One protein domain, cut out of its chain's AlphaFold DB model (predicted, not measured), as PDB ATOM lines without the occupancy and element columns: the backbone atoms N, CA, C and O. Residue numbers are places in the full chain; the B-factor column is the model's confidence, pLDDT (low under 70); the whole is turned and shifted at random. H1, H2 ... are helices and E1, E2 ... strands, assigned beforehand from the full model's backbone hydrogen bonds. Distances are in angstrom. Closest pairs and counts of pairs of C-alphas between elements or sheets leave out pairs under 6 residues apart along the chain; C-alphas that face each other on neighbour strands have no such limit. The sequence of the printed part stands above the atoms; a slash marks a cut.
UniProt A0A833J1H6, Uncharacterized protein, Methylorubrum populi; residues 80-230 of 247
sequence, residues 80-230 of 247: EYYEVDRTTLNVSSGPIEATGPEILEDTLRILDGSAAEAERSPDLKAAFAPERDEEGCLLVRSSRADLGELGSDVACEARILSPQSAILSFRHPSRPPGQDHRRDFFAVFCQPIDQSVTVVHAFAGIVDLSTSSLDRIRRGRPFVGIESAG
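AT A GLANCE: This is residues 80 to 230 of the 247 residues of an uncharacterized protein of Methylorubrum populi (UniProt A0A833J1H6). A twisted antiparallel sheet, E1 E6 E5 E4 E3 E2, curls round helix H1, with shorter H3 over its E1 edge: two layers, both helices on one face. The 151 printed residues include six named strands and three named helices, in order E1 H1 H2 E2 E3 E4 E5 E6 H3; the class is mixed. The whole is compact, radius of gyration of the C-alphas 14.9 A, with spans of 42 by 33 by 31 A.

HOW THE PARTS SIT: Find E2, residues 138 to 146, E3, 152 to 162, E4, 165 to 170, E5, 184 to 192, and E6, 198 to 207: a meander, each strand the antiparallel neighbour of the one before. Between E2 and E3, a hairpin, N 140 and O 158 are 2.9 A apart. E1, residues 86 to 96, is antiparallel to E6, with N 89 and O 204 2.8 A apart. The closest C-alphas of E2 and H1, residues 100 to 112, are Ala 145 and Leu 111, 4.2 A apart. H3, residues 211 to 219, runs along E1; their closest C-alphas, Val 91 and Arg 218, are 7.4 A apart. H2, residues 124 to 127, is close to H1 but not clearly touching: C-alphas 105 and 124 are 7.7 A apart. In H3 every O i to N i+4 pair is within hydrogen-bond range, in H1 6 of 9; H2 is too short for one.

IN THESE COORDINATES: From C-alpha 86 at (-36.722, -35.255, -158.297), E1 runs 28.0 A; H3 ends at C-alpha 219, (-21.359, -25.110, -151.642).

THE WHOLE: The printed part has no cut; links H1 to H2 and E4 to E5 are long. In the printed part 50 residues have pLDDT under 70, among them residues 112 to 130 and 208 to 230.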
ATOM      1  N   GLU A  80     -42.863 -38.262-152.336       86.56
ATOM      2  CA  GLU A  80     -42.081 -37.281-153.076       86.56
ATOM      3  C   GLU A  80     -40.623 -37.718-153.228       86.56
ATOM      4  O   GLU A  80     -40.017 -37.458-154.263       86.56
ATOM      5  N   TYR A  81     -40.061 -38.431-152.243       87.44
ATOM      6  CA  TYR A  81     -38.696 -38.965-152.306       87.44
ATOM      7  C   TYR A  81     -38.488 -39.915-153.497       87.44
ATOM      8  O   TYR A  81     -37.381 -40.015-154.021       87.44
ATOM      9  N   TYR A  82     -39.542 -40.624-153.905       87.19
ATOM     10  CA  TYR A  82     -39.503 -41.660-154.936       87.19
ATOM     11  C   TYR A  82     -39.922 -41.152-156.324       87.19
ATOM     12  O   TYR A  82     -40.012 -41.944-157.263       87.19
ATOM     13  N   GLU A  83     -40.174 -39.850-156.475       88.25
ATOM     14  CA  GLU A  83     -40.460 -39.245-157.775       88.25
ATOM     15  C   GLU A  83     -39.204 -39.217-158.661       88.25
ATOM     16  O   GLU A  83     -38.144 -38.746-158.259       88.25
ATOM     17  N   VAL A  84     -39.328 -39.724-159.890       84.31
ATOM     18  CA  VAL A  84     -38.191 -39.969-160.802       84.31
ATOM     19  C   VAL A  84     -37.525 -38.679-161.296       84.31
ATOM     20  O   VAL A  84     -36.334 -38.667-161.593       84.31
ATOM     21  N   ASP A  85     -38.281 -37.591-161.396       84.56
ATOM     22  CA  ASP A  85     -37.823 -36.270-161.839       84.56
ATOM     23  C   ASP A  85     -37.338 -35.382-160.679       84.56
ATOM     24  O   ASP A  85     -37.030 -34.200-160.870       84.56
ATOM     25  N   ARG A  86     -37.240 -35.946-159.471       86.81
ATOM     26  CA  ARG A  86     -36.722 -35.255-158.297       86.81
ATOM     27  C   ARG A  86     -35.257 -35.578-158.075       86.81
ATOM     28  O   ARG A  86     -34.840 -36.733-158.040       86.81
ATOM     29  N   THR A  87     -34.471 -34.533-157.842       86.06
ATOM     30  CA  THR A  87     -33.099 -34.703-157.372       86.06
ATOM     31  C   THR A  87     -33.079 -34.660-155.854       86.06
ATOM     32  O   THR A  87     -33.382 -33.627-155.254       86.06
ATOM     33  N   THR A  88     -32.697 -35.779-155.239       85.44
ATOM     34  CA  THR A  88     -32.519 -35.872-153.788       85.44
ATOM     35  C   THR A  88     -31.049 -35.719-153.414       85.44
ATOM     36  O   THR A  88     -30.169 -36.390-153.955       85.44
ATOM     37  N   LEU A  89     -30.786 -34.830-152.464       81.94
ATOM     38  CA  LEU A  89     -29.469 -34.495-151.951       81.94
ATOM     39  C   LEU A  89     -29.390 -34.873-150.479       81.94
ATOM     40  O   LEU A  89     -30.249 -34.478-149.696       81.94
ATOM     41  N   ASN A  90     -28.332 -35.590-150.101       81.25
ATOM     42  CA  ASN A  90     -27.917 -35.649-148.705       81.25
ATOM     43  C   ASN A  90     -27.256 -34.304-148.373       81.25
ATOM     44  O   ASN A  90     -26.217 -33.971-148.944       81.25
ATOM     45  N   VAL A  91     -27.916 -33.519-147.525       78.94
ATOM     46  CA  VAL A  91     -27.450 -32.195-147.097       78.94
ATOM     47  C   VAL A  91     -26.466 -32.348-145.944       78.94
ATOM     48  O   VAL A  91     -25.425 -31.696-145.931       78.94
ATOM     49  N   SER A  92     -26.765 -33.237-144.997       77.81
ATOM     50  CA  SER A  92     -25.845 -33.587-143.921       77.81
ATOM     51  C   SER A  92     -26.125 -34.982-143.363       77.81
ATOM     52  O   SER A  92     -27.257 -35.466-143.311       77.81
ATOM     53  N   SER A  93     -25.060 -35.654-142.935       85.44
ATOM     54  CA  SER A  93     -25.125 -36.889-142.155       85.44
ATOM     55  C   SER A  93     -23.966 -36.907-141.172       85.44
ATOM     56  O   SER A  93     -22.831 -37.182-141.559       85.44
ATOM     57  N   GLY A  94     -24.224 -36.553-139.914       88.56
ATOM     58  CA  GLY A  94     -23.152 -36.408-138.931       88.56
ATOM     59  C   GLY A  94     -23.623 -36.135-137.502       88.56
ATOM     60  O   GLY A  94     -24.793 -35.809-137.298       88.56
ATOM     61  N   PRO A  95     -22.722 -36.310-136.518       90.38
ATOM     62  CA  PRO A  95     -23.015 -36.105-135.105       90.38
ATOM     63  C   PRO A  95     -23.109 -34.621-134.746       90.38
ATOM     64  O   PRO A  95     -22.402 -33.784-135.308       90.38
ATOM     65  N   ILE A  96     -23.962 -34.333-133.770       88.81
ATOM     66  CA  ILE A  96     -24.319 -33.003-133.280       88.81
ATOM     67  C   ILE A  96     -24.464 -33.083-131.766       88.81
ATOM     68  O   ILE A  96     -25.113 -34.004-131.266       88.81
ATOM     69  N   GLU A  97     -23.894 -32.118-131.050       91.88
ATOM     70  CA  GLU A  97     -24.048 -31.967-129.597       91.88
ATOM     71  C   GLU A  97     -25.382 -31.285-129.260       91.88
ATOM     72  O   GLU A  97     -25.432 -30.161-128.769       91.88
ATOM     73  N   ALA A  98     -26.472 -31.968-129.592       88.81
ATOM     74  CA  ALA A  98     -27.830 -31.586-129.253       88.81
ATOM     75  C   ALA A  98     -28.726 -32.828-129.223       88.81
ATOM     76  O   ALA A  98     -28.446 -33.863-129.844       88.81
ATOM     77  N   THR A  99     -29.845 -32.724-128.519       90.19
ATOM     78  CA  THR A  99     -30.906 -33.725-128.564       90.19
ATOM     79  C   THR A  99     -31.726 -33.581-129.847       90.19
ATOM     80  O   THR A  99     -31.861 -32.492-130.405       90.19
ATOM     81  N   GLY A 100     -32.319 -34.677-130.325       89.00
ATOM     82  CA  GLY A 100     -33.219 -34.625-131.483       89.00
ATOM     83  C   GLY A 100     -34.343 -33.583-131.369       89.00
ATOM     84  O   GLY A 100     -34.541 -32.843-132.329       89.00
ATOM     85  N   PRO A 101     -35.037 -33.442-130.220       88.62
ATOM     86  CA  PRO A 101     -36.033 -32.390-130.036       88.62
ATOM     87  C   PRO A 101     -35.476 -30.974-130.211       88.62
ATOM     88  O   PRO A 101     -36.111 -30.180-130.892       88.62
ATOM     89  N   GLU A 102     -34.286 -30.670-129.679       88.00
ATOM     90  CA  GLU A 102     -33.644 -29.356-129.870       88.00
ATOM     91  C   GLU A 102     -33.345 -29.092-131.351       88.00
ATOM     92  O   GLU A 102     -33.633 -28.018-131.866       88.00
ATOM     93  N   ILE A 103     -32.850 -30.104-132.069       88.00
ATOM     94  CA  ILE A 103     -32.579 -30.015-133.511       88.00
ATOM     95  C   ILE A 103     -33.872 -29.775-134.301       88.00
ATOM     96  O   ILE A 103     -33.890 -29.002-135.262       88.00
ATOM     97  N   LEU A 104     -34.962 -30.443-133.924       87.38
ATOM     98  CA  LEU A 104     -36.266 -30.256-134.553       87.38
ATOM     99  C   LEU A 104     -36.835 -28.867-134.259       87.38
ATOM    100  O   LEU A 104     -37.352 -28.231-135.171       87.38
ATOM    101  N   GLU A 105     -36.721 -28.378-133.026       84.00
ATOM    102  CA  GLU A 105     -37.118 -27.015-132.663       84.00
ATOM    103  C   GLU A 105     -36.336 -25.977-133.474       84.00
ATOM    104  O   GLU A 105     -36.942 -25.079-134.057       84.00
ATOM    105  N   ASP A 106     -35.016 -26.138-133.587       82.06
ATOM    106  CA  ASP A 106     -34.154 -25.295-134.419       82.06
ATOM    107  C   ASP A 106     -34.570 -25.342-135.899       82.06
ATOM    108  O   ASP A 106     -34.653 -24.307-136.558       82.06
ATOM    109  N   THR A 107     -34.912 -26.528-136.412       82.44
ATOM    110  CA  THR A 107     -35.396 -26.705-137.791       82.44
ATOM    111  C   THR A 107     -36.736 -25.999-138.012       82.44
ATOM    112  O   THR A 107     -36.950 -25.381-139.051       82.44
ATOM    113  N   LEU A 108     -37.658 -26.056-137.051       81.62
ATOM    114  CA  LEU A 108     -38.979 -25.438-137.187       81.62
ATOM    115  C   LEU A 108     -38.930 -23.906-137.141       81.62
ATOM    116  O   LEU A 108     -39.819 -23.276-137.710       81.62
ATOM    117  N   ARG A 109     -37.883 -23.290-136.572       77.31
ATOM    118  CA  ARG A 109     -37.701 -21.822-136.620       77.31
ATOM    119  C   ARG A 109     -37.564 -21.264-138.037       77.31
ATOM    120  O   ARG A 109     -37.864 -20.093-138.260       77.31
ATOM    121  N   ILE A 110     -37.198 -22.099-139.010       73.00
ATOM    122  CA  ILE A 110     -37.239 -21.759-140.441       73.00
ATOM    123  C   ILE A 110     -38.643 -21.275-140.849       73.00
ATOM    124  O   ILE A 110     -38.774 -20.349-141.650       73.00
ATOM    125  N   LEU A 111     -39.705 -21.854-140.275       73.12
ATOM    126  CA  LEU A 111     -41.087 -21.494-140.600       73.12
ATOM    127  C   LEU A 111     -41.454 -20.076-140.157       73.12
ATOM    128  O   LEU A 111     -42.243 -19.423-140.834       73.12
ATOM    129  N   ASP A 112     -40.877 -19.587-139.065       67.56
ATOM    130  CA  ASP A 112     -41.139 -18.238-138.551       67.56
ATOM    131  C   ASP A 112     -40.328 -17.150-139.276       67.56
ATOM    132  O   ASP A 112     -40.466 -15.970-138.963       67.56
ATOM    133  N   GLY A 113     -39.433 -17.526-140.202       57.41
ATOM    134  CA  GLY A 113     -38.446 -16.605-140.779       57.41
ATOM    135  C   GLY A 113     -37.408 -16.110-139.758       57.41
ATOM    136  O   GLY A 113     -36.599 -15.242-140.070       57.41
ATOM    137  N   SER A 114     -37.410 -16.670-138.541       52.38
ATOM    138  CA  SER A 114     -36.567 -16.266-137.407       52.38
ATOM    139  C   SER A 114     -35.230 -17.006-137.344       52.38
ATOM    140  O   SER A 114     -34.432 -16.764-136.441       52.38
ATOM    141  N   ALA A 115     -34.941 -17.879-138.317       50.66
ATOM    142  CA  ALA A 115     -33.707 -18.665-138.346       50.66
ATOM    143  C   ALA A 115     -32.426 -17.792-138.346       50.66
ATOM    144  O   ALA A 115     -31.357 -18.286-137.989       50.66
ATOM    145  N   ALA A 116     -32.533 -16.496-138.684       42.47
ATOM    146  CA  ALA A 116     -31.429 -15.533-138.714       42.47
ATOM    147  C   ALA A 116     -31.303 -14.613-137.473       42.47
ATOM    148  O   ALA A 116     -30.240 -14.022-137.278       42.47
ATOM    149  N   GLU A 117     -32.322 -14.488-136.612       39.56
ATOM    150  CA  GLU A 117     -32.328 -13.532-135.488       39.56
ATOM    151  C   GLU A 117     -32.543 -14.266-134.159       39.56
ATOM    152  O   GLU A 117     -33.656 -14.487-133.685       39.56
ATOM    153  N   ALA A 118     -31.426 -14.696-133.572       39.94
ATOM    154  CA  ALA A 118     -31.370 -15.469-132.341       39.94
ATOM    155  C   ALA A 118     -31.736 -14.637-131.096       39.94
ATOM    156  O   ALA A 118     -30.875 -14.295-130.289       39.94
ATOM    157  N   GLU A 119     -33.026 -14.405-130.874       37.88
ATOM    158  CA  GLU A 119     -33.576 -14.379-129.520       37.88
ATOM    159  C   GLU A 119     -34.452 -15.621-129.346       37.88
ATOM    160  O   GLU A 119     -35.415 -15.846-130.078       37.88
ATOM    161  N   ARG A 120     -34.068 -16.492-128.402       44.88
ATOM    162  CA  ARG A 120     -34.798 -17.724-128.069       44.88
ATOM    163  C   ARG A 120     -36.188 -17.351-127.545       44.88
ATOM    164  O   ARG A 120     -36.357 -17.174-126.342       44.88
ATOM    165  N   SER A 121     -37.177 -17.223-128.427       41.16
ATOM    166  CA  SER A 121     -38.571 -17.094-128.003       41.16
ATOM    167  C   SER A 121     -38.994 -18.402-127.318       41.16
ATOM    168  O   SER A 121     -38.798 -19.475-127.899       41.16
ATOM    169  N   PRO A 122     -39.513 -18.353-126.078       43.56
ATOM    170  CA  PRO A 122     -39.680 -19.543-125.249       43.56
ATOM    171  C   PRO A 122     -40.827 -20.473-125.670       43.56
ATOM    172  O   PRO A 122     -40.887 -21.581-125.152       43.56
ATOM    173  N   ASP A 123     -41.696 -20.092-126.614       46.78
ATOM    174  CA  ASP A 123     -42.868 -20.905-126.968       46.78
ATOM    175  C   ASP A 123     -43.149 -20.951-128.479       46.78
ATOM    176  O   ASP A 123     -44.108 -20.360-128.979       46.78
ATOM    177  N   LEU A 124     -42.379 -21.765-129.213       47.97
ATOM    178  CA  LEU A 124     -42.714 -22.141-130.599       47.97
ATOM    179  C   LEU A 124     -44.119 -22.781-130.691       47.97
ATOM    180  O   LEU A 124     -44.813 -22.670-131.696       47.97
ATOM    181  N   LYS A 125     -44.572 -23.419-129.600       44.16
ATOM    182  CA  LYS A 125     -45.902 -24.040-129.473       44.16
ATOM    183  C   LYS A 125     -47.065 -23.046-129.483       44.16
ATOM    184  O   LYS A 125     -48.177 -23.463-129.784       44.16
ATOM    185  N   ALA A 126     -46.838 -21.781-129.127       45.19
ATOM    186  CA  ALA A 126     -47.888 -20.761-129.092       45.19
ATOM    187  C   ALA A 126     -48.025 -19.999-130.421       45.19
ATOM    188  O   ALA A 126     -49.074 -19.412-130.677       45.19
ATOM    189  N   ALA A 127     -46.982 -20.008-131.259       50.25
ATOM    190  CA  ALA A 127     -46.941 -19.259-132.517       50.25
ATOM    191  C   ALA A 127     -47.755 -19.916-133.643       50.25
ATOM    192  O   ALA A 127     -48.255 -19.234-134.536       50.25
ATOM    193  N   PHE A 128     -47.944 -21.233-133.576       55.84
ATOM    194  CA  PHE A 128     -48.650 -21.999-134.593       55.84
ATOM    195  C   PHE A 128     -49.892 -22.661-134.005       55.84
ATOM    196  O   PHE A 128     -49.861 -23.134-132.875       55.84
ATOM    197  N   ALA A 129     -50.983 -22.720-134.771       59.25
ATOM    198  CA  ALA A 129     -52.135 -23.560-134.454       59.25
ATOM    199  C   ALA A 129     -51.888 -24.947-135.070       59.25
ATOM    200  O   ALA A 129     -52.108 -25.108-136.272       59.25
ATOM    201  N   PRO A 130     -51.356 -25.928-134.315       67.19
ATOM    202  CA  PRO A 130     -51.000 -27.200-134.907       67.19
ATOM    203  C   PRO A 130     -52.256 -27.990-135.264       67.19
ATOM    204  O   PRO A 130     -53.142 -28.199-134.433       67.19
ATOM    205  N   GLU A 131     -52.298 -28.478-136.494       80.38
ATOM    206  CA  GLU A 131     -53.303 -29.435-136.946       80.38
ATOM    207  C   GLU A 131     -52.725 -30.851-136.895       80.38
ATOM    208  O   GLU A 131     -51.519 -31.039-136.718       80.38
ATOM    209  N   ARG A 132     -53.581 -31.865-137.030       81.56
ATOM    210  CA  ARG A 132     -53.131 -33.235-137.284       81.56
ATOM    211  C   ARG A 132     -53.579 -33.677-138.667       81.56
ATOM    212  O   ARG A 132     -54.711 -33.381-139.043       81.56
ATOM    213  N   ASP A 133     -52.697 -34.349-139.402       81.81
ATOM    214  CA  ASP A 133     -53.076 -35.008-140.656       81.81
ATOM    215  C   ASP A 133     -53.867 -36.304-140.404       81.81
ATOM    216  O   ASP A 133     -54.130 -36.686-139.257       81.81
ATOM    217  N   GLU A 134     -54.278 -36.965-141.486       81.19
ATOM    218  CA  GLU A 134     -55.025 -38.228-141.446       81.19
ATOM    219  C   GLU A 134     -54.218 -39.347-140.763       81.19
ATOM    220  O   GLU A 134     -54.785 -40.243-140.136       81.19
ATOM    221  N   GLU A 135     -52.889 -39.257-140.816       77.44
ATOM    222  CA  GLU A 135     -51.936 -40.149-140.159       77.44
ATOM    223  C   GLU A 135     -51.621 -39.750-138.705       77.44
ATOM    224  O   GLU A 135     -50.859 -40.437-138.020       77.44
ATOM    225  N   GLY A 136     -52.217 -38.663-138.204       78.81
ATOM    226  CA  GLY A 136     -52.056 -38.165-136.842       78.81
ATOM    227  C   GLY A 136     -50.761 -37.390-136.578       78.81
ATOM    228  O   GLY A 136     -50.497 -37.060-135.416       78.81
ATOM    229  N   CYS A 137     -49.959 -37.080-137.599       83.62
ATOM    230  CA  CYS A 137     -48.747 -36.261-137.494       83.62
ATOM    231  C   CYS A 137     -49.098 -34.813-137.169       83.62
ATOM    232  O   CYS A 137     -50.137 -34.318-137.596       83.62
ATOM    233  N   LEU A 138     -48.215 -34.102-136.463       86.31
ATOM    234  CA  LEU A 138     -48.417 -32.669-136.244       86.31
ATOM    235  C   LEU A 138     -48.107 -31.901-137.530       86.31
ATOM    236  O   LEU A 138     -47.032 -32.081-138.101       86.31
ATOM    237  N   LEU A 139     -49.006 -31.012-137.933       86.44
ATOM    238  CA  LEU A 139     -48.824 -30.107-139.055       86.44
ATOM    239  C   LEU A 139     -48.682 -28.670-138.568       86.44
ATOM    240  O   LEU A 139     -49.505 -28.170-137.799       86.44
ATOM    241  N   VAL A 140     -47.651 -28.001-139.070       85.38
ATOM    242  CA  VAL A 140     -47.356 -26.592-138.816       85.38
ATOM    243  C   VAL A 140     -47.169 -25.899-140.159       85.38
ATOM    244  O   VAL A 140     -46.407 -26.375-140.994       85.38
ATOM    245  N   ARG A 141     -47.865 -24.786-140.397       84.56
ATOM    246  CA  ARG A 141     -47.823 -24.067-141.680       84.56
ATOM    247  C   ARG A 141     -47.336 -22.643-141.498       84.56
ATOM    248  O   ARG A 141     -47.713 -21.976-140.542       84.56
ATOM    249  N   SER A 142     -46.569 -22.175-142.471       83.25
ATOM    250  CA  SER A 142     -46.178 -20.780-142.609       83.25
ATOM    251  C   SER A 142     -46.305 -20.345-144.060       83.25
ATOM    252  O   SER A 142     -46.026 -21.110-144.981       83.25
ATOM    253  N   SER A 143     -46.724 -19.101-144.273       79.81
ATOM    254  CA  SER A 143     -46.736 -18.479-145.597       79.81
ATOM    255  C   SER A 143     -45.426 -17.761-145.938       79.81
ATOM    256  O   SER A 143     -45.318 -17.265-147.054       79.81
ATOM    257  N   ARG A 144     -44.476 -17.655-144.994       79.81
ATOM    258  CA  ARG A 144     -43.275 -16.801-145.095       79.81
ATOM    259  C   ARG A 144     -42.016 -17.449-144.499       79.81
ATOM    260  O   ARG A 144     -41.271 -16.804-143.767       79.81
ATOM    261  N   ALA A 145     -41.787 -18.731-144.768       79.88
ATOM    262  CA  ALA A 145     -40.606 -19.435-144.272       79.88
ATOM    263  C   ALA A 145     -39.323 -18.964-144.979       79.88
ATOM    264  O   ALA A 145     -39.355 -18.599-146.160       79.88
ATOM    265  N   ASP A 146     -38.193 -19.025-144.276       78.56
ATOM    266  CA  ASP A 146     -36.865 -18.764-144.842       78.56
ATOM    267  C   ASP A 146     -36.010 -20.035-144.851       78.56
ATOM    268  O   ASP A 146     -35.449 -20.442-143.836       78.56
ATOM    269  N   LEU A 147     -35.918 -20.669-146.020       74.62
ATOM    270  CA  LEU A 147     -35.137 -21.881-146.266       74.62
ATOM    271  C   LEU A 147     -33.741 -21.560-146.835       74.62
ATOM    272  O   LEU A 147     -33.114 -22.414-147.469       74.62
ATOM    273  N   GLY A 148     -33.255 -20.324-146.683       75.81
ATOM    274  CA  GLY A 148     -31.945 -19.901-147.173       75.81
ATOM    275  C   GLY A 148     -31.782 -20.140-148.677       75.81
ATOM    276  O   GLY A 148     -32.530 -19.612-149.498       75.81
ATOM    277  N   GLU A 149     -30.809 -20.969-149.064       72.25
ATOM    278  CA  GLU A 149     -30.511 -21.252-150.478       72.25
ATOM    279  C   GLU A 149     -31.651 -21.963-151.236       72.25
ATOM    280  O   GLU A 149     -31.642 -21.950-152.468       72.25
ATOM    281  N   LEU A 150     -32.634 -22.563-150.545       70.88
ATOM    282  CA  LEU A 150     -33.821 -23.156-151.191       70.88
ATOM    283  C   LEU A 150     -34.949 -22.149-151.440       70.88
ATOM    284  O   LEU A 150     -35.877 -22.447-152.193       70.88
ATOM    285  N   GLY A 151     -34.861 -20.959-150.848       69.94
ATOM    286  CA  GLY A 151     -35.819 -19.878-151.033       69.94
ATOM    287  C   GLY A 151     -36.191 -19.200-149.721       69.94
ATOM    288  O   GLY A 151     -36.296 -19.843-148.683       69.94
ATOM    289  N   SER A 152     -36.452 -17.901-149.804       75.44
ATOM    290  CA  SER A 152     -36.939 -17.085-148.692       75.44
ATOM    291  C   SER A 152     -38.335 -16.555-149.010       75.44
ATOM    292  O   SER A 152     -38.682 -16.392-150.182       75.44
ATOM    293  N   ASP A 153     -39.122 -16.281-147.969       77.06
ATOM    294  CA  ASP A 153     -40.522 -15.844-148.070       77.06
ATOM    295  C   ASP A 153     -41.404 -16.851-148.837       77.06
ATOM    296  O   ASP A 153     -42.166 -16.503-149.741       77.06
ATOM    297  N   VAL A 154     -41.251 -18.139-148.505       79.44
ATOM    298  CA  VAL A 154     -41.972 -19.236-149.165       79.44
ATOM    299  C   VAL A 154     -43.034 -19.855-148.271       79.44
ATOM    300  O   VAL A 154     -42.845 -20.039-147.070       79.44
ATOM    301  N   ALA A 155     -44.148 -20.257-148.882       83.06
ATOM    302  CA  ALA A 155     -45.126 -21.090-148.205       83.06
ATOM    303  C   ALA A 155     -44.528 -22.478-147.927       83.06
ATOM    304  O   ALA A 155     -44.056 -23.162-148.844       83.06
ATOM    305  N   CYS A 156     -44.567 -22.882-146.661       86.06
ATOM    306  CA  CYS A 156     -43.987 -24.114-146.154       86.06
ATOM    307  C   CYS A 156     -44.937 -24.779-145.150       86.06
ATOM    308  O   CYS A 156     -45.619 -24.121-144.364       86.06
ATOM    309  N   GLU A 157     -44.966 -26.101-145.177       87.81
ATOM    310  CA  GLU A 157     -45.696 -26.953-144.251       87.81
ATOM    311  C   GLU A 157     -44.708 -27.940-143.638       87.81
ATOM    312  O   GLU A 157     -44.110 -28.741-144.350       87.81
ATOM    313  N   ALA A 158     -44.528 -27.895-142.323       89.12
ATOM    314  CA  ALA A 158     -43.793 -28.912-141.599       89.12
ATOM    315  C   ALA A 158     -44.742 -29.981-141.068       89.12
ATOM    316  O   ALA A 158     -45.700 -29.690-140.351       89.12
ATOM    317  N   ARG A 159     -44.415 -31.232-141.376       90.25
ATOM    318  CA  ARG A 159     -45.019 -32.428-140.810       90.25
ATOM    319  C   ARG A 159     -44.053 -33.060-139.814       90.25
ATOM    320  O   ARG A 159     -42.989 -33.550-140.196       90.25
ATOM    321  N   ILE A 160     -44.425 -33.056-138.537       89.44
ATOM    322  CA  ILE A 160     -43.657 -33.674-137.454       89.44
ATOM    323  C   ILE A 160     -44.117 -35.121-137.308       89.44
ATOM    324  O   ILE A 160     -45.236 -35.401-136.874       89.44
ATOM    325  N   LEU A 161     -43.219 -36.020-137.685       86.88
ATOM    326  CA  LEU A 161     -43.422 -37.463-137.739       86.88
ATOM    327  C   LEU A 161     -43.290 -38.098-136.353       86.88
ATOM    328  O   LEU A 161     -44.048 -38.978-135.955       86.88
ATOM    329  N   SER A 162     -42.294 -37.627-135.609       86.50
ATOM    330  CA  SER A 162     -41.984 -38.038-134.247       86.50
ATOM    331  C   SER A 162     -41.167 -36.931-133.570       86.50
ATOM    332  O   SER A 162     -40.697 -36.018-134.253       86.50
ATOM    333  N   PRO A 163     -40.890 -37.020-132.257       86.25
ATOM    334  CA  PRO A 163     -39.957 -36.106-131.587       86.25
ATOM    335  C   PRO A 163     -38.517 -36.121-132.139       86.25
ATOM    336  O   PRO A 163     -37.658 -35.425-131.613       86.25
ATOM    337  N   GLN A 164     -38.230 -36.957-133.139       90.69
ATOM    338  CA  GLN A 164     -36.906 -37.196-133.715       90.69
ATOM    339  C   GLN A 164     -36.923 -37.052-135.242       90.69
ATOM    340  O   GLN A 164     -35.951 -37.392-135.913       90.69
ATOM    341  N   SER A 165     -38.049 -36.674-135.845       91.50
ATOM    342  CA  SER A 165     -38.192 -36.660-137.298       91.50
ATOM    343  C   SER A 165     -39.217 -35.633-137.759       91.50
ATOM    344  O   SER A 165     -40.351 -35.612-137.278       91.50
ATOM    345  N   ALA A 166     -38.834 -34.817-138.735       91.81
ATOM    346  CA  ALA A 166     -39.708 -33.832-139.354       91.81
ATOM    347  C   ALA A 166     -39.433 -33.718-140.856       91.81
ATOM    348  O   ALA A 166     -38.321 -33.964-141.328       91.81
ATOM    349  N   ILE A 167     -40.462 -33.340-141.608       91.75
ATOM    350  CA  ILE A 167     -40.382 -33.070-143.042       91.75
ATOM    351  C   ILE A 167     -41.005 -31.708-143.301       91.75
ATOM    352  O   ILE A 167     -42.159 -31.488-142.957       91.75
ATOM    353  N   LEU A 168     -40.249 -30.808-143.913       90.44
ATOM    354  CA  LEU A 168     -40.697 -29.500-144.365       90.44
ATOM    355  C   LEU A 168     -40.979 -29.598-145.859       90.44
ATOM    356  O   LEU A 168     -40.057 -29.831-146.634       90.44
ATOM    357  N   SER A 169     -42.225 -29.408-146.266       89.38
ATOM    358  CA  SER A 169     -42.643 -29.389-147.664       89.38
ATOM    359  C   SER A 169     -42.958 -27.963-148.090       89.38
ATOM    360  O   SER A 169     -43.761 -27.276-147.461       89.38
ATOM    361  N   PHE A 170     -42.355 -27.508-149.181       85.25
ATOM    362  CA  PHE A 170     -42.460 -26.128-149.645       85.25
ATOM    363  C   PHE A 170     -42.592 -26.056-151.162       85.25
ATOM    364  O   PHE A 170     -42.262 -26.987-151.899       85.25
ATOM    365  N   ARG A 171     -43.105 -24.933-151.657       78.69
ATOM    366  CA  ARG A 171     -43.184 -24.671-153.096       78.69
ATOM    367  C   ARG A 171     -41.955 -23.881-153.524       78.69
ATOM    368  O   ARG A 171     -41.723 -22.796-152.998       78.69
ATOM    369  N   HIS A 172     -41.217 -24.369-154.522       70.75
ATOM    370  CA  HIS A 172     -40.122 -23.582-155.087       70.75
ATOM    371  C   HIS A 172     -40.654 -22.257-155.670       70.75
ATOM    372  O   HIS A 172     -41.614 -22.296-156.454       70.75
ATOM    373  N   PRO A 173     -40.036 -21.096-155.375       66.50
ATOM    374  CA  PRO A 173     -40.488 -19.800-155.889       66.50
ATOM    375  C   PRO A 173     -40.599 -19.749-157.416       66.50
ATOM    376  O   PRO A 173     -41.527 -19.158-157.960       66.50
ATOM    377  N   SER A 174     -39.677 -20.414-158.117       68.31
ATOM    378  CA  SER A 174     -39.640 -20.435-159.585       68.31
ATOM    379  C   SER A 174     -40.641 -21.397-160.238       68.31
ATOM    380  O   SER A 174     -40.665 -21.491-161.465       68.31
ATOM    381  N   ARG A 175     -41.453 -22.136-159.465       72.94
ATOM    382  CA  ARG A 175     -42.403 -23.114-160.020       72.94
ATOM    383  C   ARG A 175     -43.561 -22.395-160.737       72.94
ATOM    384  O   ARG A 175     -44.131 -21.461-160.162       72.94
ATOM    385  N   PRO A 176     -43.954 -22.813-161.958       69.31
ATOM    386  CA  PRO A 176     -45.095 -22.227-162.660       69.31
ATOM    387  C   PRO A 176     -46.424 -22.398-161.898       69.31
ATOM    388  O   PRO A 176     -46.585 -23.377-161.159       69.31
ATOM    389  N   PRO A 177     -47.398 -21.487-162.077       67.88
ATOM    390  CA  PRO A 177     -48.762 -21.678-161.582       67.88
ATOM    391  C   PRO A 177     -49.383 -22.972-162.138       67.88
ATOM    392  O   PRO A 177     -49.157 -23.311-163.298       67.88
ATOM    393  N   GLY A 178     -50.162 -23.697-161.328       68.56
ATOM    394  CA  GLY A 178     -50.832 -24.942-161.744       68.56
ATOM    395  C   GLY A 178     -50.052 -26.238-161.476       68.56
ATOM    396  O   GLY A 178     -50.572 -27.321-161.725       68.56
ATOM    397  N   GLN A 179     -48.840 -26.153-160.913       69.38
ATOM    398  CA  GLN A 179     -48.075 -27.308-160.415       69.38
ATOM    399  C   GLN A 179     -48.004 -27.348-158.879       69.38
ATOM    400  O   GLN A 179     -46.996 -27.742-158.299       69.38
ATOM    401  N   ASP A 180     -49.076 -26.939-158.200       65.06
ATOM    402  CA  ASP A 180     -49.065 -26.754-156.739       65.06
ATOM    403  C   ASP A 180     -49.011 -28.070-155.942       65.06
ATOM    404  O   ASP A 180     -48.653 -28.074-154.766       65.06
ATOM    405  N   HIS A 181     -49.294 -29.199-156.599       70.69
ATOM    406  CA  HIS A 181     -49.126 -30.542-156.039       70.69
ATOM    407  C   HIS A 181     -47.655 -30.997-156.008       70.69
ATOM    408  O   HIS A 181     -47.313 -31.917-155.273       70.69
ATOM    409  N   ARG A 182     -46.766 -30.361-156.784       79.62
ATOM    410  CA  ARG A 182     -45.337 -30.693-156.824       79.62
ATOM    411  C   ARG A 182     -44.611 -29.857-155.774       79.62
ATOM    412  O   ARG A 182     -44.109 -28.774-156.081       79.62
ATOM    413  N   ARG A 183     -44.563 -30.330-154.529       84.06
ATOM    414  CA  ARG A 183     -43.791 -29.681-153.454       84.06
ATOM    415  C   ARG A 183     -42.358 -30.200-153.433       84.06
ATOM    416  O   ARG A 183     -42.117 -31.365-153.738       84.06
ATOM    417  N   ASP A 184     -41.408 -29.331-153.127       88.44
ATOM    418  CA  ASP A 184     -40.063 -29.716-152.709       88.44
ATOM    419  C   ASP A 184     -40.074 -30.038-151.219       88.44
ATOM    420  O   ASP A 184     -41.006 -29.652-150.513       88.44
ATOM    421  N   PHE A 185     -39.068 -30.769-150.744       89.75
ATOM    422  CA  PHE A 185     -38.990 -31.111-149.330       89.75
ATOM    423  C   PHE A 185     -37.592 -30.939-148.751       89.75
ATOM    424  O   PHE A 185     -36.585 -31.091-149.445       89.75
ATOM    425  N   PHE A 186     -37.558 -30.692-147.448       89.56
ATOM    426  CA  PHE A 186     -36.396 -30.785-146.584       89.56
ATOM    427  C   PHE A 186     -36.743 -31.689-145.397       89.56
ATOM    428  O   PHE A 186     -37.623 -31.374-144.604       89.56
ATOM    429  N   ALA A 187     -36.098 -32.844-145.296       91.31
ATOM    430  CA  ALA A 187     -36.363 -33.838-144.264       91.31
ATOM    431  C   ALA A 187     -35.201 -33.906-143.275       91.31
ATOM    432  O   ALA A 187     -34.045 -33.931-143.694       91.31
ATOM    433  N   VAL A 188     -35.512 -33.985-141.982       92.75
ATOM    434  CA  VAL A 188     -34.544 -34.131-140.889       92.75
ATOM    435  C   VAL A 188     -34.920 -35.358-140.074       92.75
ATOM    436  O   VAL A 188     -36.018 -35.431-139.521       92.75
ATOM    437  N   PHE A 189     -33.999 -36.318-139.991       94.81
ATOM    438  CA  PHE A 189     -34.162 -37.539-139.208       94.81
ATOM    439  C   PHE A 189     -33.014 -37.687-138.208       94.81
ATOM    440  O   PHE A 189     -31.844 -37.704-138.586       94.81
ATOM    441  N   CYS A 190     -33.355 -37.808-136.930       94.94
ATOM    442  CA  CYS A 190     -32.416 -37.866-135.821       94.94
ATOM    443  C   CYS A 190     -32.218 -39.305-135.333       94.94
ATOM    444  O   CYS A 190     -33.170 -40.012-135.004       94.94
ATOM    445  N   GLN A 191     -30.957 -39.707-135.228       96.25
ATOM    446  CA  GLN A 191     -30.501 -40.891-134.517       96.25
ATOM    447  C   GLN A 191     -29.915 -40.447-133.165       96.25
ATOM    448  O   GLN A 191     -28.762 -40.008-133.118       96.25
ATOM    449  N   PRO A 192     -30.663 -40.536-132.053       95.62
ATOM    450  CA  PRO A 192     -30.127 -40.206-130.738       95.62
ATOM    451  C   PRO A 192     -29.061 -41.237-130.351       95.62
ATOM    452  O   PRO A 192     -29.362 -42.416-130.152       95.62
ATOM    453  N   ILE A 193     -27.807 -40.804-130.255       95.94
ATOM    454  CA  ILE A 193     -26.674 -41.647-129.852       95.94
ATOM    455  C   ILE A 193     -26.718 -41.847-128.342       95.94
ATOM    456  O   ILE A 193     -26.603 -42.977-127.870       95.94
ATOM    457  N   ASP A 194     -26.922 -40.760-127.601       92.00
ATOM    458  CA  ASP A 194     -27.098 -40.726-126.151       92.00
ATOM    459  C   ASP A 194     -27.978 -39.526-125.739       92.00
ATOM    460  O   ASP A 194     -28.816 -39.073-126.514       92.00
ATOM    461  N   GLN A 195     -27.846 -39.051-124.497       89.00
ATOM    462  CA  GLN A 195     -28.645 -37.947-123.951       89.00
ATOM    463  C   GLN A 195     -28.227 -36.557-124.454       89.00
ATOM    464  O   GLN A 195     -28.920 -35.588-124.168       89.00
ATOM    465  N   SER A 196     -27.098 -36.451-125.151       89.50
ATOM    466  CA  SER A 196     -26.466 -35.186-125.545       89.50
ATOM    467  C   SER A 196     -26.012 -35.152-126.999       89.50
ATOM    468  O   SER A 196     -25.805 -34.073-127.541       89.50
ATOM    469  N   VAL A 197     -25.851 -36.317-127.630       93.31
ATOM    470  CA  VAL A 197     -25.375 -36.427-129.006       93.31
ATOM    471  C   VAL A 197     -26.423 -37.094-129.882       93.31
ATOM    472  O   VAL A 197     -26.945 -38.166-129.566       93.31
ATOM    473  N   THR A 198     -26.663 -36.489-131.039       94.62
ATOM    474  CA  THR A 198     -27.557 -36.998-132.078       94.62
ATOM    475  C   THR A 198     -26.825 -37.006-133.409       94.62
ATOM    476  O   THR A 198     -26.186 -36.024-133.773       94.62
ATOM    477  N   VAL A 199     -26.920 -38.096-134.169       94.56
ATOM    478  CA  VAL A 199     -26.563 -38.069-135.590       94.56
ATOM    479  C   VAL A 199     -27.783 -37.607-136.375       94.56
ATOM    480  O   VAL A 199     -28.854 -38.199-136.270       94.56
ATOM    481  N   VAL A 200     -27.637 -36.538-137.151       93.75
ATOM    482  CA  VAL A 200     -28.702 -36.044-138.031       93.75
ATOM    483  C   VAL A 200     -28.460 -36.510-139.438       93.75
ATOM    484  O   VAL A 200     -27.359 -36.348-139.950       93.75
ATOM    485  N   HIS A 201     -29.516 -37.013-140.065       92.94
ATOM    486  CA  HIS A 201     -29.593 -37.288-141.487       92.94
ATOM    487  C   HIS A 201     -30.575 -36.301-142.122       92.94
ATOM    488  O   HIS A 201     -31.791 -36.448-141.971       92.94
ATOM    489  N   ALA A 202     -30.044 -35.286-142.804       89.38
ATOM    490  CA  ALA A 202     -30.827 -34.251-143.466       89.38
ATOM    491  C   ALA A 202     -30.793 -34.407-144.991       89.38
ATOM    492  O   ALA A 202     -29.727 -34.573-145.593       89.38
ATOM    493  N   PHE A 203     -31.959 -34.303-145.626       87.12
ATOM    494  CA  PHE A 203     -32.125 -34.457-147.071       87.12
ATOM    495  C   PHE A 203     -32.942 -33.320-147.653       87.12
ATOM    496  O   PHE A 203     -33.931 -32.905-147.059       87.12
ATOM    497  N   ALA A 204     -32.591 -32.894-148.860       87.69
ATOM    498  CA  ALA A 204     -33.424 -32.015-149.669       87.69
ATOM    499  C   ALA A 204     -33.833 -32.742-150.950       87.69
ATOM    500  O   ALA A 204     -32.987 -33.347-151.608       87.69
ATOM    501  N   GLY A 205     -35.109 -32.682-151.315       88.25
ATOM    502  CA  GLY A 205     -35.624 -33.237-152.561       88.25
ATOM    503  C   GLY A 205     -36.279 -32.157-153.398       88.25
ATOM    504  O   GLY A 205     -37.360 -31.680-153.050       88.25
ATOM    505  N   ILE A 206     -35.657 -31.803-154.520       84.81
ATOM    506  CA  ILE A 206     -36.077 -30.663-155.342       84.81
ATOM    507  C   ILE A 206     -36.386 -31.135-156.757       84.81
ATOM    508  O   ILE A 206     -35.586 -31.844-157.376       84.81
ATOM    509  N   VAL A 207     -37.564 -30.767-157.257       81.50
ATOM    510  CA  VAL A 207     -37.952 -31.043-158.647       81.50
ATOM    511  C   VAL A 207     -37.283 -30.027-159.567       81.50
ATOM    512  O   VAL A 207     -37.310 -28.829-159.287       81.50
ATOM    513  N   ASP A 208     -36.732 -30.514-160.680       69.44
ATOM    514  CA  ASP A 208     -36.127 -29.693-161.741       69.44
ATOM    515  C   ASP A 208     -34.988 -28.779-161.246       69.44
ATOM    516  O   ASP A 208     -34.923 -27.573-161.494       69.44
ATOM    517  N   LEU A 209     -34.076 -29.366-160.466       66.50
ATOM    518  CA  LEU A 209     -32.944 -28.643-159.908       66.50
ATOM    519  C   LEU A 209     -31.858 -28.438-160.976       66.50
ATOM    520  O   LEU A 209     -31.180 -29.380-161.387       66.50
ATOM    521  N   SER A 210     -31.655 -27.190-161.399       63.94
ATOM    522  CA  SER A 210     -30.558 -26.851-162.312       63.94
ATOM    523  C   SER A 210     -29.182 -27.143-161.687       63.94
ATOM    524  O   SER A 210     -29.006 -27.053-160.467       63.94
ATOM    525  N   THR A 211     -28.169 -27.433-162.513       59.31
ATOM    526  CA  THR A 211     -26.792 -27.703-162.050       59.31
ATOM    527  C   THR A 211     -26.210 -26.564-161.207       59.31
ATOM    528  O   THR A 211     -25.460 -26.815-160.268       59.31
ATOM    529  N   SER A 212     -26.574 -25.308-161.485       58.72
ATOM    530  CA  SER A 212     -26.120 -24.151-160.704       58.72
ATOM    531  C   SER A 212     -26.797 -24.059-159.332       58.72
ATOM    532  O   SER A 212     -26.132 -23.708-158.357       58.72
ATOM    533  N   SER A 213     -28.079 -24.416-159.225       62.25
ATOM    534  CA  SER A 213     -28.797 -24.515-157.944       62.25
ATOM    535  C   SER A 213     -28.263 -25.667-157.088       62.25
ATOM    536  O   SER A 213     -28.016 -25.490-155.899       62.25
ATOM    537  N   LEU A 214     -27.997 -26.821-157.710       64.19
ATOM    538  CA  LEU A 214     -27.329 -27.973-157.090       64.19
ATOM    539  C   LEU A 214     -26.012 -27.581-156.426       64.19
ATOM    540  O   LEU A 214     -25.742 -27.900-155.269       64.19
ATOM    541  N   ASP A 215     -25.194 -26.877-157.190       62.34
ATOM    542  CA  ASP A 215     -23.890 -26.414-156.770       62.34
ATOM    543  C   ASP A 215     -23.969 -25.381-155.640       62.34
ATOM    544  O   ASP A 215     -23.128 -25.399-154.745       62.34
ATOM    545  N   ARG A 216     -24.975 -24.498-155.645       62.91
ATOM    546  CA  ARG A 216     -25.225 -23.554-154.546       62.91
ATOM    547  C   ARG A 216     -25.664 -24.250-153.269       62.91
ATOM    548  O   ARG A 216     -25.173 -23.883-152.220       62.91
ATOM    549  N   ILE A 217     -26.503 -25.277-153.344       64.50
ATOM    550  CA  ILE A 217     -26.918 -26.043-152.159       64.50
ATOM    551  C   ILE A 217     -25.740 -26.849-151.598       64.50
ATOM    552  O   ILE A 217     -25.560 -26.924-150.389       64.50
ATOM    553  N   ARG A 218     -24.894 -27.414-152.471       65.19
ATOM    554  CA  ARG A 218     -23.693 -28.166-152.067       65.19
ATOM    555  C   ARG A 218     -22.572 -27.287-151.513       65.19
ATOM    556  O   ARG A 218     -21.827 -27.740-150.652       65.19
ATOM    557  N   ARG A 219     -22.388 -26.082-152.067       58.09
ATOM    558  CA  ARG A 219     -21.359 -25.110-151.642       58.09
ATOM    559  C   ARG A 219     -21.859 -24.136-150.581       58.09
ATOM    560  O   ARG A 219     -21.048 -23.451-149.962       58.09
ATOM    561  N   GLY A 220     -23.172 -24.028-150.446       49.78
ATOM    562  CA  GLY A 220     -23.849 -23.207-149.463       49.78
ATOM    563  C   GLY A 220     -23.492 -23.673-148.065       49.78
ATOM    564  O   GLY A 220     -23.066 -24.809-147.844       49.78
ATOM    565  N   ARG A 221     -23.631 -22.757-147.114       44.75
ATOM    566  CA  ARG A 221     -23.507 -23.098-145.701       44.75
ATOM    567  C   ARG A 221     -24.578 -24.141-145.342       44.75
ATOM    568  O   ARG A 221     -25.628 -24.150-145.992       44.75
ATOM    569  N   PRO A 222     -24.336 -25.032-144.361       47.50
ATOM    570  CA  PRO A 222     -25.410 -25.881-143.852       47.50
ATOM    571  C   PRO A 222     -26.614 -25.005-143.502       47.50
ATOM    572  O   PRO A 222     -26.459 -23.857-143.094       47.50
ATOM    573  N   PHE A 223     -27.803 -25.549-143.735       49.78
ATOM    574  CA  PHE A 223     -29.071 -24.840-143.620       49.78
ATOM    575  C   PHE A 223     -29.141 -23.949-142.373       49.78
ATOM    576  O   PHE A 223     -28.858 -24.412-141.264       49.78
ATOM    577  N   VAL A 224     -29.526 -22.683-142.572       43.12
ATOM    578  CA  VAL A 224     -29.758 -21.704-141.503       43.12
ATOM    579  C   VAL A 224     -30.769 -22.320-140.529       43.12
ATOM    580  O   VAL A 224     -31.868 -22.695-140.926       43.12
ATOM    581  N   GLY A 225     -30.344 -22.537-139.283       43.97
ATOM    582  CA  GLY A 225     -31.068 -23.310-138.265       43.97
ATOM    583  C   GLY A 225     -30.274 -24.512-137.748       43.97
ATOM    584  O   GLY A 225     -30.206 -24.731-136.548       43.97
ATOM    585  N   ILE A 226     -29.549 -25.223-138.616       47.25
ATOM    586  CA  ILE A 226     -28.680 -26.334-138.197       47.25
ATOM    587  C   ILE A 226     -27.253 -25.847-137.839       47.25
ATOM    588  O   ILE A 226     -26.458 -26.554-137.217       47.25
ATOM    589  N   GLU A 227     -26.919 -24.600-138.185       45.59
ATOM    590  CA  GLU A 227     -25.673 -23.935-137.777       45.59
ATOM    591  C   GLU A 227     -25.579 -23.715-136.259       45.59
ATOM    592  O   GLU A 227     -24.501 -23.888-135.688       45.59
ATOM    593  N   SER A 228     -26.694 -23.398-135.591       39.28
ATOM    594  CA  SER A 228     -26.745 -23.162-134.139       39.28
ATOM    595  C   SER A 228     -26.444 -24.420-133.318       39.28
ATOM    596  O   SER A 228     -25.924 -24.311-132.209       39.28
ATOM    597  N   ALA A 229     -26.687 -25.600-133.897       36.47
ATOM    598  CA  ALA A 229     -26.365 -26.899-133.317       36.47
ATOM    599  C   ALA A 229     -24.956 -27.414-133.704       36.47
ATOM    600  O   ALA A 229     -24.542 -28.484-133.270       36.47
ATOM    601  N   GLY A 230     -24.173 -26.666-134.496       31.97
ATOM    602  CA  GLY A 230     -22.778 -27.012-134.808       31.97
ATOM    603  C   GLY A 230     -22.572 -27.965-135.994       31.97
ATOM    604  O   GLY A 230     -21.558 -28.660-136.061       31.97
TER     605      GLY A 230